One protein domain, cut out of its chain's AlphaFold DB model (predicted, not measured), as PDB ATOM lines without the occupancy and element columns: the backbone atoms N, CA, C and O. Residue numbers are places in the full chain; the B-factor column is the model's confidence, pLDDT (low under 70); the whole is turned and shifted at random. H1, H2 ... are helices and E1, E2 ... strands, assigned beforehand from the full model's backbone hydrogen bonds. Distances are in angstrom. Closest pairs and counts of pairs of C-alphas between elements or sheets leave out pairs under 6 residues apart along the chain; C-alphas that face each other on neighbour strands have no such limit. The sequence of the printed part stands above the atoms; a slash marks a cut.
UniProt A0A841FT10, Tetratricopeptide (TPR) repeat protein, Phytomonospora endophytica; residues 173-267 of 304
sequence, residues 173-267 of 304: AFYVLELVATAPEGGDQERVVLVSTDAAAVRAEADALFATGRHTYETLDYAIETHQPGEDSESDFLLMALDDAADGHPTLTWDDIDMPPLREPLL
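What this domain is: This is residues 173 to 267 of the 304 residues of the protein "Tetratricopeptide (TPR) repeat protein" of Phytomonospora endophytica (UniProt A0A841FT10). A twisted sheet of four long and short strands has helix H1 running along one of its faces, and a small hairpin, E5 and E6, beyond the sheet packs with E6 on H1. The printed part has 95 residues, with two named helices and six named strands in the order E1 E2 H1 E3 E4 H2 E5 E6. The large sheet runs E2 E1 E3 E4, antiparallel throughout, and with H1 on one face it makes two layers, a sheet and a helix over it. The class is mixed, helices and strands. The whole is compact, with a radius of gyration of the C-alphas of 14.0 A, and spans 43 by 30 by 19 A.

How they stand to each other: E1, residues 174 to 182, and E2, residues 189 to 196, form a hairpin; N 177 and O 194 are 2.8 A apart, within hydrogen-bond range. H1, residues 199 to 211, is on the sheet at a height over the sheet of 9.6 A, over E2 and E1, and runs along the strands, at 0 degrees to E1 on the local plane. The closest C-alphas of E1 and H1 are those of Leu 177 and Val 202, 6.6 A apart. E3, residues 219 to 227, is antiparallel to E1, with N 176 and O 225 at 2.9 A. E2, H1 and E3 form a split strand-helix-strand unit, two strands running the same way with E1 between them, and its crossover is right-handed. E4, residues 234 to 237, forms a hairpin with E3, with N 226 and O 234 at 2.8 A. H2, residues 238 to 241, only grazes the sheet with residues 238 to 240. E5, residues 242 to 244, and E6, residues 250 to 252, form a hairpin, with N 243 and O 251 at 2.9 A. The closest C-alphas of H1 and E6, those of Asp 207 and Leu 252, are 6.7 A apart, while H1 and E5 are apart. In H1 every O i to N i+4 pair is within hydrogen-bond range; H2 is too short for such a pair.

Where its parts are: E1 begins at C-alpha 174 (-8.312, -41.916, -54.472) and is 26.5 A long; E2 is 22.7 A, H1 18.3 A and E3 25.3 A. E4 is 10.2 A, H2 5.3 A, E5 6.8 A and E6 6.9 A long, ending at C-alpha 252 (-22.596, -39.832, -39.521).

The domain as a whole: The C-alphas of Glu 185 and Glu 264, the two farthest apart, are 44.8 A apart. The printed part has no cut and no link between its elements is long. Residues 253 to 267 hold no named element, and the C-alphas of Ala 173 and Leu 267 are 5.3 A apart. Mean pLDDT of the printed part is 86.3; residues 186 to 187 and 213 to 220 are under 70.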
ATOM      1  N   ALA A 173      -6.558 -44.303 -58.396       97.50
ATOM      2  CA  ALA A 173      -7.775 -44.080 -57.627       97.50
ATOM      3  C   ALA A 173      -7.493 -43.454 -56.253       97.50
ATOM      4  O   ALA A 173      -6.489 -43.792 -55.614       97.50
ATOM      5  N   PHE A 174      -8.379 -42.575 -55.783       97.81
ATOM      6  CA  PHE A 174      -8.312 -41.916 -54.472       97.81
ATOM      7  C   PHE A 174      -9.692 -41.415 -54.026       97.81
ATOM      8  O   PHE A 174     -10.638 -41.373 -54.804       97.81
ATOM      9  N   TYR A 175      -9.787 -41.040 -52.756       97.50
ATOM     10  CA  TYR A 175     -10.902 -40.290 -52.200       97.50
ATOM     11  C   TYR A 175     -10.476 -38.848 -51.937       97.50
ATOM     12  O   TYR A 175      -9.333 -38.609 -51.518       97.50
ATOM     13  N   VAL A 176     -11.419 -37.927 -52.086       96.44
ATOM     14  CA  VAL A 176     -11.332 -36.558 -51.575       96.44
ATOM     15  C   VAL A 176     -12.430 -36.390 -50.537       96.44
ATOM     16  O   VAL A 176     -13.590 -36.646 -50.820       96.44
ATOM     17  N   LEU A 177     -12.069 -35.993 -49.325       95.44
ATOM     18  CA  LEU A 177     -13.014 -35.460 -48.351       95.44
ATOM     19  C   LEU A 177     -12.828 -33.953 -48.320       95.44
ATOM     20  O   LEU A 177     -11.738 -33.478 -47.995       95.44
ATOM     21  N   GLU A 178     -13.897 -33.229 -48.609       92.38
ATOM     22  CA  GLU A 178     -13.942 -31.782 -48.518       92.38
ATOM     23  C   GLU A 178     -14.984 -31.345 -47.492       92.38
ATOM     24  O   GLU A 178     -16.111 -31.843 -47.452       92.38
ATOM     25  N   LEU A 179     -14.580 -30.401 -46.651       88.44
ATOM     26  CA  LEU A 179     -15.440 -29.709 -45.709       88.44
ATOM     27  C   LEU A 179     -15.191 -28.219 -45.851       88.44
ATOM     28  O   LEU A 179     -14.064 -27.768 -45.646       88.44
ATOM     29  N   VAL A 180     -16.250 -27.460 -46.109       85.81
ATOM     30  CA  VAL A 180     -16.256 -25.996 -46.034       85.81
ATOM     31  C   VAL A 180     -17.236 -25.583 -44.945       85.81
ATOM     32  O   VAL A 180     -18.411 -25.951 -44.978       85.81
ATOM     33  N   ALA A 181     -16.754 -24.825 -43.963       82.38
ATOM     34  CA  ALA A 181     -17.562 -24.354 -42.848       82.38
ATOM     35  C   ALA A 181     -17.457 -22.830 -42.703       82.38
ATOM     36  O   ALA A 181     -16.367 -22.306 -42.477       82.38
ATOM     37  N   THR A 182     -18.598 -22.130 -42.761       79.94
ATOM     38  CA  THR A 182     -18.686 -20.663 -42.574       79.94
ATOM     39  C   THR A 182     -19.093 -20.261 -41.153       79.94
ATOM     40  O   THR A 182     -20.165 -20.646 -40.670       79.94
ATOM     41  N   ALA A 183     -18.229 -19.522 -40.451       75.69
ATOM     42  CA  ALA A 183     -18.485 -19.123 -39.070       75.69
ATOM     43  C   ALA A 183     -19.723 -18.197 -38.968       75.69
ATOM     44  O   ALA A 183     -19.814 -17.241 -39.739       75.69
ATOM     45  N   PRO A 184     -20.626 -18.389 -37.980       71.12
ATOM     46  CA  PRO A 184     -21.895 -17.647 -37.901       71.12
ATOM     47  C   PRO A 184     -21.782 -16.121 -37.758       71.12
ATOM     48  O   PRO A 184     -22.715 -15.394 -38.068       71.12
ATOM     49  N   GLU A 185     -20.671 -15.612 -37.218       70.75
ATOM     50  CA  GLU A 185     -20.548 -14.192 -36.840       70.75
ATOM     51  C   GLU A 185     -19.481 -13.422 -37.635       70.75
ATOM     52  O   GLU A 185     -19.205 -12.266 -37.307       70.75
ATOM     53  N   GLY A 186     -18.867 -14.025 -38.658       63.50
ATOM     54  CA  GLY A 186     -17.669 -13.434 -39.264       63.50
ATOM     55  C   GLY A 186     -17.426 -13.694 -40.740       63.50
ATOM     56  O   GLY A 186     -16.477 -13.119 -41.253       63.50
ATOM     57  N   GLY A 187     -18.211 -14.536 -41.419       68.00
ATOM     58  CA  GLY A 187     -17.944 -14.888 -42.822       68.00
ATOM     59  C   GLY A 187     -16.659 -15.704 -43.035       68.00
ATOM     60  O   GLY A 187     -16.505 -16.292 -44.099       68.00
ATOM     61  N   ASP A 188     -15.784 -15.803 -42.023       73.94
ATOM     62  CA  ASP A 188     -14.585 -16.636 -42.035       73.94
ATOM     63  C   ASP A 188     -14.960 -18.078 -42.391       73.94
ATOM     64  O   ASP A 188     -15.664 -18.777 -41.647       73.94
ATOM     65  N   GLN A 189     -14.489 -18.502 -43.558       78.00
ATOM     66  CA  GLN A 189     -14.665 -19.844 -44.078       78.00
ATOM     67  C   GLN A 189     -13.414 -20.660 -43.797       78.00
ATOM     68  O   GLN A 189     -12.311 -20.317 -44.223       78.00
ATOM     69  N   GLU A 190     -13.590 -21.772 -43.098       83.31
ATOM     70  CA  GLU A 190     -12.542 -22.764 -42.927       83.31
ATOM     71  C   GLU A 190     -12.807 -23.933 -43.870       83.31
ATOM     72  O   GLU A 190     -13.879 -24.545 -43.825       83.31
ATOM     73  N   ARG A 191     -11.815 -24.261 -44.699       87.19
ATOM     74  CA  ARG A 191     -11.843 -25.436 -45.565       87.19
ATOM     75  C   ARG A 191     -10.873 -26.488 -45.053       87.19
ATOM     76  O   ARG A 191      -9.699 -26.209 -44.802       87.19
ATOM     77  N   VAL A 192     -11.361 -27.711 -44.919       89.94
ATOM     78  CA  VAL A 192     -10.559 -28.904 -44.651       89.94
ATOM     79  C   VAL A 192     -10.640 -29.804 -45.872       89.94
ATOM     80  O   VAL A 192     -11.733 -30.160 -46.298       89.94
ATOM     81  N   VAL A 193      -9.485 -30.193 -46.401       92.75
ATOM     82  CA  VAL A 193      -9.385 -31.147 -47.510       92.75
ATOM     83  C   VAL A 193      -8.527 -32.324 -47.072       92.75
ATOM     84  O   VAL A 193      -7.447 -32.140 -46.505       92.75
ATOM     85  N   LEU A 194      -8.989 -33.540 -47.337       94.69
ATOM     86  CA  LEU A 194      -8.216 -34.765 -47.166       94.69
ATOM     87  C   LEU A 194      -8.225 -35.566 -48.466       94.69
ATOM     88  O   LEU A 194      -9.261 -36.082 -48.869       94.69
ATOM     89  N   VAL A 195      -7.046 -35.757 -49.056       95.88
ATOM     90  CA  VAL A 195      -6.845 -36.714 -50.152       95.88
ATOM     91  C   VAL A 195      -6.237 -37.995 -49.592       95.88
ATOM     92  O   VAL A 195      -5.174 -37.966 -48.961       95.88
ATOM     93  N   SER A 196      -6.893 -39.135 -49.809       95.88
ATOM     94  CA  SER A 196      -6.474 -40.420 -49.236       95.88
ATOM     95  C   SER A 196      -6.848 -41.601 -50.124       95.88
ATOM     96  O   SER A 196      -7.839 -41.577 -50.837       95.88
ATOM     97  N   THR A 197      -6.084 -42.688 -50.028       97.06
ATOM     98  CA  THR A 197      -6.430 -43.991 -50.624       97.06
ATOM     99  C   THR A 197      -6.964 -44.990 -49.595       97.06
ATOM    100  O   THR A 197      -7.210 -46.153 -49.908       97.06
ATOM    101  N   ASP A 198      -7.142 -44.543 -48.350       96.00
ATOM    102  CA  ASP A 198      -7.649 -45.332 -47.231       96.00
ATOM    103  C   ASP A 198      -9.023 -44.809 -46.799       96.00
ATOM    104  O   ASP A 198      -9.127 -43.762 -46.152       96.00
ATOM    105  N   ALA A 199     -10.073 -45.567 -47.127       96.19
ATOM    106  CA  ALA A 199     -11.448 -45.251 -46.752       96.19
ATOM    107  C   ALA A 199     -11.631 -45.154 -45.229       96.19
ATOM    108  O   ALA A 199     -12.414 -44.337 -44.754       96.19
ATOM    109  N   ALA A 200     -10.899 -45.947 -44.435       96.06
ATOM    110  CA  ALA A 200     -11.005 -45.880 -42.980       96.06
ATOM    111  C   ALA A 200     -10.428 -44.566 -42.436       96.06
ATOM    112  O   ALA A 200     -10.978 -44.010 -41.486       96.06
ATOM    113  N   ALA A 201      -9.360 -44.051 -43.052       95.06
ATOM    114  CA  ALA A 201      -8.801 -42.748 -42.706       95.06
ATOM    115  C   ALA A 201      -9.767 -41.605 -43.055       95.06
ATOM    116  O   ALA A 201      -9.944 -40.703 -42.243       95.06
ATOM    117  N   VAL A 202     -10.432 -41.680 -44.214       95.81
ATOM    118  CA  VAL A 202     -11.461 -40.707 -44.621       95.81
ATOM    119  C   VAL A 202     -12.627 -40.694 -43.634       95.81
ATOM    120  O   VAL A 202     -12.994 -39.634 -43.134       95.81
ATOM    121  N   ARG A 203     -13.155 -41.874 -43.284       95.44
ATOM    122  CA  ARG A 203     -14.258 -42.001 -42.319       95.44
ATOM    123  C   ARG A 203     -13.894 -41.445 -40.949       95.44
ATOM    124  O   ARG A 203     -14.646 -40.665 -40.377       95.44
ATOM    125  N   ALA A 204     -12.715 -41.811 -40.446       94.50
ATOM    126  CA  ALA A 204     -12.239 -41.344 -39.150       94.50
ATOM    127  C   ALA A 204     -12.052 -39.818 -39.108       94.50
ATOM    128  O   ALA A 204     -12.341 -39.206 -38.081       94.50
ATOM    129  N   GLU A 205     -11.578 -39.208 -40.199       93.31
ATOM    130  CA  GLU A 205     -11.440 -37.753 -40.289       93.31
ATOM    131  C   GLU A 205     -12.807 -37.065 -40.336       93.31
ATOM    132  O   GLU A 205     -13.039 -36.132 -39.570       93.31
ATOM    133  N   ALA A 206     -13.735 -37.554 -41.161       91.62
ATOM    134  CA  ALA A 206     -15.094 -37.024 -41.215       91.62
ATOM    135  C   ALA A 206     -15.781 -37.107 -39.837       91.62
ATOM    136  O   ALA A 206     -16.241 -36.088 -39.323       91.62
ATOM    137  N   ASP A 207     -15.748 -38.271 -39.178       90.75
ATOM    138  CA  ASP A 207     -16.283 -38.446 -37.821       90.75
ATOM    139  C   ASP A 207     -15.648 -37.456 -36.824       90.75
ATOM    140  O   ASP A 207     -16.341 -36.854 -35.997       90.75
ATOM    141  N   ALA A 208     -14.327 -37.251 -36.903       89.62
ATOM    142  CA  ALA A 208     -13.617 -36.313 -36.039       89.62
ATOM    143  C   ALA A 208     -14.063 -34.862 -36.273       89.62
ATOM    144  O   ALA A 208     -14.277 -34.133 -35.301       89.62
ATOM    145  N   LEU A 209     -14.240 -34.451 -37.532       85.75
ATOM    146  CA  LEU A 209     -14.696 -33.108 -37.895       85.75
ATOM    147  C   LEU A 209     -16.097 -32.828 -37.332       85.75
ATOM    148  O   LEU A 209     -16.290 -31.792 -36.688       85.75
ATOM    149  N   PHE A 210     -17.034 -33.776 -37.442       81.44
ATOM    150  CA  PHE A 210     -18.380 -33.631 -36.866       81.44
ATOM    151  C   PHE A 210     -18.375 -33.589 -35.333       81.44
ATOM    152  O   PHE A 210     -19.086 -32.771 -34.732       81.44
ATOM    153  N   ALA A 211     -17.514 -34.388 -34.695       83.06
ATOM    154  CA  ALA A 211     -17.368 -34.411 -33.241       83.06
ATOM    155  C   ALA A 211     -16.849 -33.085 -32.652       83.06
ATOM    156  O   ALA A 211     -17.085 -32.802 -31.477       83.06
ATOM    157  N   THR A 212     -16.168 -32.240 -33.439       79.25
ATOM    158  CA  THR A 212     -15.653 -30.946 -32.949       79.25
ATOM    159  C   THR A 212     -16.721 -29.869 -32.730       79.25
ATOM    160  O   THR A 212     -16.401 -28.805 -32.202       79.25
ATOM    161  N   GLY A 213     -17.984 -30.115 -33.095       68.31
ATOM    162  CA  GLY A 213     -19.045 -29.112 -32.958       68.31
ATOM    163  C   GLY A 213     -19.205 -28.194 -34.170       68.31
ATOM    164  O   GLY A 213     -20.033 -27.292 -34.144       68.31
ATOM    165  N   ARG A 214     -18.447 -28.425 -35.249       65.81
ATOM    166  CA  ARG A 214     -18.483 -27.601 -36.471       65.81
ATOM    167  C   ARG A 214     -19.772 -27.716 -37.287       65.81
ATOM    168  O   ARG A 214     -19.971 -26.970 -38.228       65.81
ATOM    169  N   HIS A 215     -20.698 -28.572 -36.878       59.19
ATOM    170  CA  HIS A 215     -22.054 -28.622 -37.422       59.19
ATOM    171  C   HIS A 215     -22.919 -27.401 -37.045       59.19
ATOM    172  O   HIS A 215     -24.013 -27.253 -37.572       59.19
ATOM    173  N   THR A 216     -22.473 -26.528 -36.130       60.53
ATOM    174  CA  THR A 216     -23.213 -25.304 -35.760       60.53
ATOM    175  C   THR A 216     -22.973 -24.122 -36.707       60.53
ATOM    176  O   THR A 216     -23.353 -22.999 -36.381       60.53
ATOM    177  N   TYR A 217     -22.272 -24.345 -37.816       62.03
ATOM    178  CA  TYR A 217     -21.950 -23.334 -38.818       62.03
ATOM    179  C   TYR A 217     -23.173 -23.086 -39.723       62.03
ATOM    180  O   TYR A 217     -23.990 -23.985 -39.917       62.03
ATOM    181  N   GLU A 218     -23.340 -21.853 -40.217       63.31
ATOM    182  CA  GLU A 218     -24.562 -21.435 -40.937       63.31
ATOM    183  C   GLU A 218     -24.680 -22.071 -42.322       63.31
ATOM    184  O   GLU A 218     -25.775 -22.432 -42.752       63.31
ATOM    185  N   THR A 219     -23.542 -22.239 -42.995       61.00
ATOM    186  CA  THR A 219     -23.424 -22.990 -44.238       61.00
ATOM    187  C   THR A 219     -22.327 -24.024 -44.095       61.00
ATOM    188  O   THR A 219     -21.253 -23.778 -43.533       61.00
ATOM    189  N   LEU A 220     -22.660 -25.216 -44.561       66.44
ATOM    190  CA  LEU A 220     -21.862 -26.408 -44.430       66.44
ATOM    191  C   LEU A 220     -21.941 -27.134 -45.758       66.44
ATOM    192  O   LEU A 220     -23.023 -27.571 -46.139       66.44
ATOM    193  N   ASP A 221     -20.813 -27.236 -46.445       79.19
ATOM    194  CA  ASP A 221     -20.685 -28.122 -47.593       79.19
ATOM    195  C   ASP A 221     -19.747 -29.259 -47.202       79.19
ATOM    196  O   ASP A 221     -18.648 -29.024 -46.688       79.19
ATOM    197  N   TYR A 222     -20.231 -30.487 -47.354       83.06
ATOM    198  CA  TYR A 222     -19.494 -31.691 -47.008       83.06
ATOM    199  C   TYR A 222     -19.684 -32.708 -48.116       83.06
ATOM    200  O   TYR A 222     -20.780 -33.258 -48.261       83.06
ATOM    201  N   ALA A 223     -18.607 -33.016 -48.819       92.06
ATOM    202  CA  ALA A 223     -18.618 -34.022 -49.860       92.06
ATOM    203  C   ALA A 223     -17.494 -35.028 -49.631       92.06
ATOM    204  O   ALA A 223     -16.383 -34.682 -49.215       92.06
ATOM    205  N   ILE A 224     -17.801 -36.291 -49.904       94.56
ATOM    206  CA  ILE A 224     -16.786 -37.281 -50.230       94.56
ATOM    207  C   ILE A 224     -16.894 -37.544 -51.718       94.56
ATOM    208  O   ILE A 224     -17.954 -37.931 -52.197       94.56
ATOM    209  N   GLU A 225     -15.785 -37.374 -52.416       95.19
ATOM    210  CA  GLU A 225     -15.657 -37.740 -53.814       95.19
ATOM    211  C   GLU A 225     -14.817 -39.003 -53.945       95.19
ATOM    212  O   GLU A 225     -13.754 -39.140 -53.321       95.19
ATOM    213  N   THR A 226     -15.272 -39.922 -54.786       96.50
ATOM    214  CA  THR A 226     -14.541 -41.128 -55.157       96.50
ATOM    215  C   THR A 226     -14.061 -41.009 -56.594       96.50
ATOM    216  O   THR A 226     -14.851 -40.965 -57.532       96.50
ATOM    217  N   HIS A 227     -12.739 -41.013 -56.760       96.06
ATOM    218  CA  HIS A 227     -12.069 -40.899 -58.050       96.06
ATOM    219  C   HIS A 227     -11.524 -42.266 -58.464       96.06
ATOM    220  O   HIS A 227     -10.666 -42.835 -57.781       96.06
ATOM    221  N   GLN A 228     -12.018 -42.807 -59.581       95.81
ATOM    222  CA  GLN A 228     -11.607 -44.102 -60.133       95.81
ATOM    223  C   GLN A 228     -11.182 -43.932 -61.596       95.81
ATOM    224  O   GLN A 228     -11.967 -43.428 -62.394       95.81
ATOM    225  N   PRO A 229      -9.983 -44.391 -62.003       94.62
ATOM    226  CA  PRO A 229      -9.507 -44.202 -63.369       94.62
ATOM    227  C   PRO A 229     -10.485 -44.744 -64.423       94.62
ATOM    228  O   PRO A 229     -10.720 -45.955 -64.508       94.62
ATOM    229  N   GLY A 230     -11.001 -43.851 -65.267       93.06
ATOM    230  CA  GLY A 230     -11.919 -44.182 -66.356       93.06
ATOM    231  C   GLY A 230     -13.383 -44.393 -65.954       93.06
ATOM    232  O   GLY A 230     -14.155 -44.820 -66.812       93.06
ATOM    233  N   GLU A 231     -13.758 -44.128 -64.701       92.75
ATOM    234  CA  GLU A 231     -15.157 -44.047 -64.258       92.75
ATOM    235  C   GLU A 231     -15.512 -42.589 -63.951       92.75
ATOM    236  O   GLU A 231     -14.622 -41.762 -63.738       92.75
ATOM    237  N   ASP A 232     -16.801 -42.274 -63.960       90.00
ATOM    238  CA  ASP A 232     -17.289 -40.957 -63.560       90.00
ATOM    239  C   ASP A 232     -16.995 -40.759 -62.065       90.00
ATOM    240  O   ASP A 232     -17.067 -41.713 -61.282       90.00
ATOM    241  N   SER A 233     -16.617 -39.545 -61.672       87.44
ATOM    242  CA  SER A 233     -16.403 -39.232 -60.260       87.44
ATOM    243  C   SER A 233     -17.740 -39.282 -59.521       87.44
ATOM    244  O   SER A 233     -18.728 -38.694 -59.959       87.44
ATOM    245  N   GLU A 234     -17.782 -40.003 -58.403       89.19
ATOM    246  CA  GLU A 234     -18.986 -40.135 -57.577       89.19
ATOM    247  C   GLU A 234     -18.859 -39.230 -56.352       89.19
ATOM    248  O   GLU A 234     -17.861 -39.320 -55.636       89.19
ATOM    249  N   SER A 235     -19.864 -38.387 -56.100       90.50
ATOM    250  CA  SER A 235     -19.883 -37.467 -54.958       90.50
ATOM    251  C   SER A 235     -21.069 -37.750 -54.042       90.50
ATOM    252  O   SER A 235     -22.224 -37.717 -54.473       90.50
ATOM    253  N   ASP A 236     -20.786 -37.958 -52.759       90.81
ATOM    254  CA  ASP A 236     -21.783 -38.170 -51.710       90.81
ATOM    255  C   ASP A 236     -21.754 -37.029 -50.688       90.81
ATOM    256  O   ASP A 236     -20.731 -36.743 -50.057       90.81
ATOM    257  N   PHE A 237     -22.909 -36.392 -50.484       89.12
ATOM    258  CA  PHE A 237     -23.058 -35.287 -49.540       89.12
ATOM    259  C   PHE A 237     -23.280 -35.798 -48.113       89.12
ATOM    260  O   PHE A 237     -24.333 -36.359 -47.794       89.12
ATOM    261  N   LEU A 238     -22.331 -35.528 -47.210       87.12
ATOM    262  CA  LEU A 238     -22.369 -36.063 -45.840       87.12
ATOM    263  C   LEU A 238     -23.534 -35.525 -45.007       87.12
ATOM    264  O   LEU A 238     -23.975 -36.194 -44.074       87.12
ATOM    265  N   LEU A 239     -24.064 -34.347 -45.349       83.50
ATOM    266  CA  LEU A 239     -25.229 -33.772 -44.670       83.50
ATOM    267  C   LEU A 239     -26.449 -34.698 -44.701       83.50
ATOM    268  O   LEU A 239     -27.230 -34.715 -43.752       83.50
ATOM    269  N   MET A 240     -26.600 -35.478 -45.774       84.31
ATOM    270  CA  MET A 240     -27.728 -36.395 -45.943       84.31
ATOM    271  C   MET A 240     -27.631 -37.626 -45.039       84.31
ATOM    272  O   MET A 240     -28.639 -38.293 -44.816       84.31
ATOM    273  N   ALA A 241     -26.443 -37.899 -44.499       85.44
ATOM    274  CA  ALA A 241     -26.152 -39.038 -43.638       85.44
ATOM    275  C   ALA A 241     -26.064 -38.663 -42.148       85.44
ATOM    276  O   ALA A 241     -25.646 -39.485 -41.329       85.44
ATOM    277  N   LEU A 242     -26.416 -37.428 -41.775       86.31
ATOM    278  CA  LEU A 242     -26.414 -36.999 -40.377       86.31
ATOM    279  C   LEU A 242     -27.629 -37.548 -39.626       86.31
ATOM    280  O   LEU A 242     -28.770 -37.364 -40.049       86.31
ATOM    281  N   ASP A 243     -27.372 -38.163 -38.475       84.38
ATOM    282  CA  ASP A 243     -28.391 -38.572 -37.508       84.38
ATOM    283  C   ASP A 243     -28.239 -37.795 -36.192       84.38
ATOM    284  O   ASP A 243     -27.127 -37.467 -35.757       84.38
ATOM    285  N   ASP A 244     -29.370 -37.525 -35.543       79.50
ATOM    286  CA  ASP A 244     -29.432 -36.850 -34.251       79.50
ATOM    287  C   ASP A 244     -29.039 -37.838 -33.143       79.50
ATOM    288  O   ASP A 244     -29.854 -38.649 -32.681       79.50
ATOM    289  N   ALA A 245     -27.794 -37.774 -32.655       76.38
ATOM    290  CA  ALA A 245     -27.408 -38.619 -31.533       76.38
ATOM    291  C   ALA A 245     -28.055 -38.152 -30.218       76.38
ATOM    292  O   ALA A 245     -28.360 -36.980 -29.987       76.38
ATOM    293  N   ALA A 246     -28.239 -39.101 -29.298       74.00
ATOM    294  CA  ALA A 246     -28.940 -38.878 -28.033       74.00
ATOM    295  C   ALA A 246     -28.256 -37.866 -27.088       74.00
ATOM    296  O   ALA A 246     -28.888 -37.398 -26.138       74.00
ATOM    297  N   ASP A 247     -26.977 -37.558 -27.309       78.38
ATOM    298  CA  ASP A 247     -26.212 -36.556 -26.562       78.38
ATOM    299  C   ASP A 247     -26.265 -35.152 -27.193       78.38
ATOM    300  O   ASP A 247     -25.728 -34.209 -26.610       78.38
ATOM    301  N   GLY A 248     -26.979 -34.994 -28.314       76.06
ATOM    302  CA  GLY A 248     -27.146 -33.730 -29.026       76.06
ATOM    303  C   GLY A 248     -26.008 -33.395 -29.990       76.06
ATOM    304  O   GLY A 248     -25.982 -32.276 -30.499       76.06
ATOM    305  N   HIS A 249     -25.077 -34.324 -30.235       74.69
ATOM    306  CA  HIS A 249     -24.054 -34.185 -31.266       74.69
ATOM    307  C   HIS A 249     -24.445 -35.013 -32.497       74.69
ATOM    308  O   HIS A 249     -24.702 -36.203 -32.356       74.69
ATOM    309  N   PRO A 250     -24.504 -34.437 -33.707       80.81
ATOM    310  CA  PRO A 250     -24.828 -35.208 -34.894       80.81
ATOM    311  C   PRO A 250     -23.731 -36.241 -35.171       80.81
ATOM    312  O   PRO A 250     -22.539 -35.971 -34.997       80.81
ATOM    313  N   THR A 251     -24.146 -37.425 -35.607       85.56
ATOM    314  CA  THR A 251     -23.254 -38.527 -35.993       85.56
ATOM    315  C   THR A 251     -23.510 -38.927 -37.435       85.56
ATOM    316  O   THR A 251     -24.656 -38.911 -37.875       85.56
ATOM    317  N   LEU A 252     -22.462 -39.321 -38.159       89.06
ATOM    318  CA  LEU A 252     -22.596 -39.832 -39.521       89.06
ATOM    319  C   LEU A 252     -23.045 -41.295 -39.522       89.06
ATOM    320  O   LEU A 252     -22.445 -42.154 -38.868       89.06
ATOM    321  N   THR A 253     -24.069 -41.587 -40.318       91.00
ATOM    322  CA  THR A 253     -24.503 -42.946 -40.630       91.00
ATOM    323  C   THR A 253     -23.869 -43.385 -41.943       91.00
ATOM    324  O   THR A 253     -24.367 -43.124 -43.031       91.00
ATOM    325  N   TRP A 254     -22.750 -44.098 -41.839       91.50
ATOM    326  CA  TRP A 254     -21.976 -44.578 -42.990       91.50
ATOM    327  C   TRP A 254     -22.680 -45.624 -43.870       91.50
ATOM    328  O   TRP A 254     -22.108 -46.027 -44.879       91.50
ATOM    329  N   ASP A 255     -23.870 -46.096 -43.488       90.44
ATOM    330  CA  ASP A 255     -24.678 -47.002 -44.316       90.44
ATOM    331  C   ASP A 255     -25.363 -46.261 -45.484       90.44
ATOM    332  O   ASP A 255     -25.731 -46.905 -46.466       90.44
ATOM    333  N   ASP A 256     -25.497 -44.932 -45.389       87.56
ATOM    334  CA  ASP A 256     -26.142 -44.072 -46.394       87.56
ATOM    335  C   ASP A 256     -25.140 -43.340 -47.306       87.56
ATOM    336  O   ASP A 256     -25.550 -42.591 -48.186       87.56
ATOM    337  N   ILE A 257     -23.837 -43.547 -47.093       90.38
ATOM    338  CA  ILE A 257     -22.758 -42.935 -47.880       90.38
ATOM    339  C   ILE A 257     -22.110 -44.042 -48.701       90.38
ATOM    340  O   ILE A 257     -21.523 -44.971 -48.124       90.38
ATOM    341  N   ASP A 258     -22.188 -43.949 -50.029       90.69
ATOM    342  CA  ASP A 258     -21.444 -44.875 -50.871       90.69
ATOM    343  C   ASP A 258     -19.957 -44.497 -50.859       90.69
ATOM    344  O   ASP A 258     -19.540 -43.353 -50.990       90.69
ATOM    345  N   MET A 259     -19.119 -45.486 -50.596       93.06
ATOM    346  CA  MET A 259     -17.667 -45.334 -50.644       93.06
ATOM    347  C   MET A 259     -17.124 -46.649 -51.172       93.06
ATOM    348  O   MET A 259     -16.614 -47.475 -50.393       93.06
ATOM    349  N   PRO A 260     -17.284 -46.905 -52.480       93.44
ATOM    350  CA  PRO A 260     -16.876 -48.167 -53.050       93.44
ATOM    351  C   PRO A 260     -15.361 -48.327 -52.880       93.44
ATOM    352  O   PRO A 260     -14.617 -47.344 -52.900       93.44
ATOM    353  N   PRO A 261     -14.860 -49.559 -52.690       94.88
ATOM    354  CA  PRO A 261     -13.429 -49.784 -52.542       94.88
ATOM    355  C   PRO A 261     -12.671 -49.315 -53.793       94.88
ATOM    356  O   PRO A 261     -13.042 -49.650 -54.922       94.88
ATOM    357  N   LEU A 262     -11.574 -48.584 -53.584       97.00
ATOM    358  CA  LEU A 262     -10.704 -48.126 -54.668       97.00
ATOM    359  C   LEU A 262     -10.099 -49.298 -55.445       97.00
ATOM    360  O   LEU A 262      -9.686 -50.309 -54.862       97.00
ATOM    361  N   ARG A 263     -10.034 -49.158 -56.770       96.00
ATOM    362  CA  ARG A 263      -9.419 -50.145 -57.661       96.00
ATOM    363  C   ARG A 263      -7.981 -49.743 -57.967       96.00
ATOM    364  O   ARG A 263      -7.644 -48.572 -58.046       96.00
ATOM    365  N   GLU A 264      -7.123 -50.741 -58.146       95.38
ATOM    366  CA  GLU A 264      -5.735 -50.500 -58.542       95.38
ATOM    367  C   GLU A 264      -5.651 -49.993 -59.998       95.38
ATOM    368  O   GLU A 264      -6.397 -50.489 -60.851       95.38
ATOM    369  N   PRO A 265      -4.692 -49.103 -60.317       95.69
ATOM    370  CA  PRO A 265      -3.671 -48.567 -59.409       95.69
ATOM    371  C   PRO A 265      -4.220 -47.494 -58.454       95.69
ATOM    372  O   PRO A 265      -5.032 -46.665 -58.845       95.69
ATOM    373  N   LEU A 266      -3.747 -47.479 -57.208       96.88
ATOM    374  CA  LEU A 266      -4.030 -46.391 -56.261       96.88
ATOM    375  C   LEU A 266      -3.156 -45.157 -56.532       96.88
ATOM    376  O   LEU A 266      -2.010 -45.289 -56.976       96.88
ATOM    377  N   LEU A 267      -3.659 -43.964 -56.197       95.81
ATOM    378  CA  LEU A 267      -2.870 -42.734 -56.243       95.81
ATOM    379  C   LEU A 267      -1.621 -42.875 -55.346       95.81
ATOM    380  O   LEU A 267      -1.746 -43.187 -54.153       95.81
TER     381      LEU A 267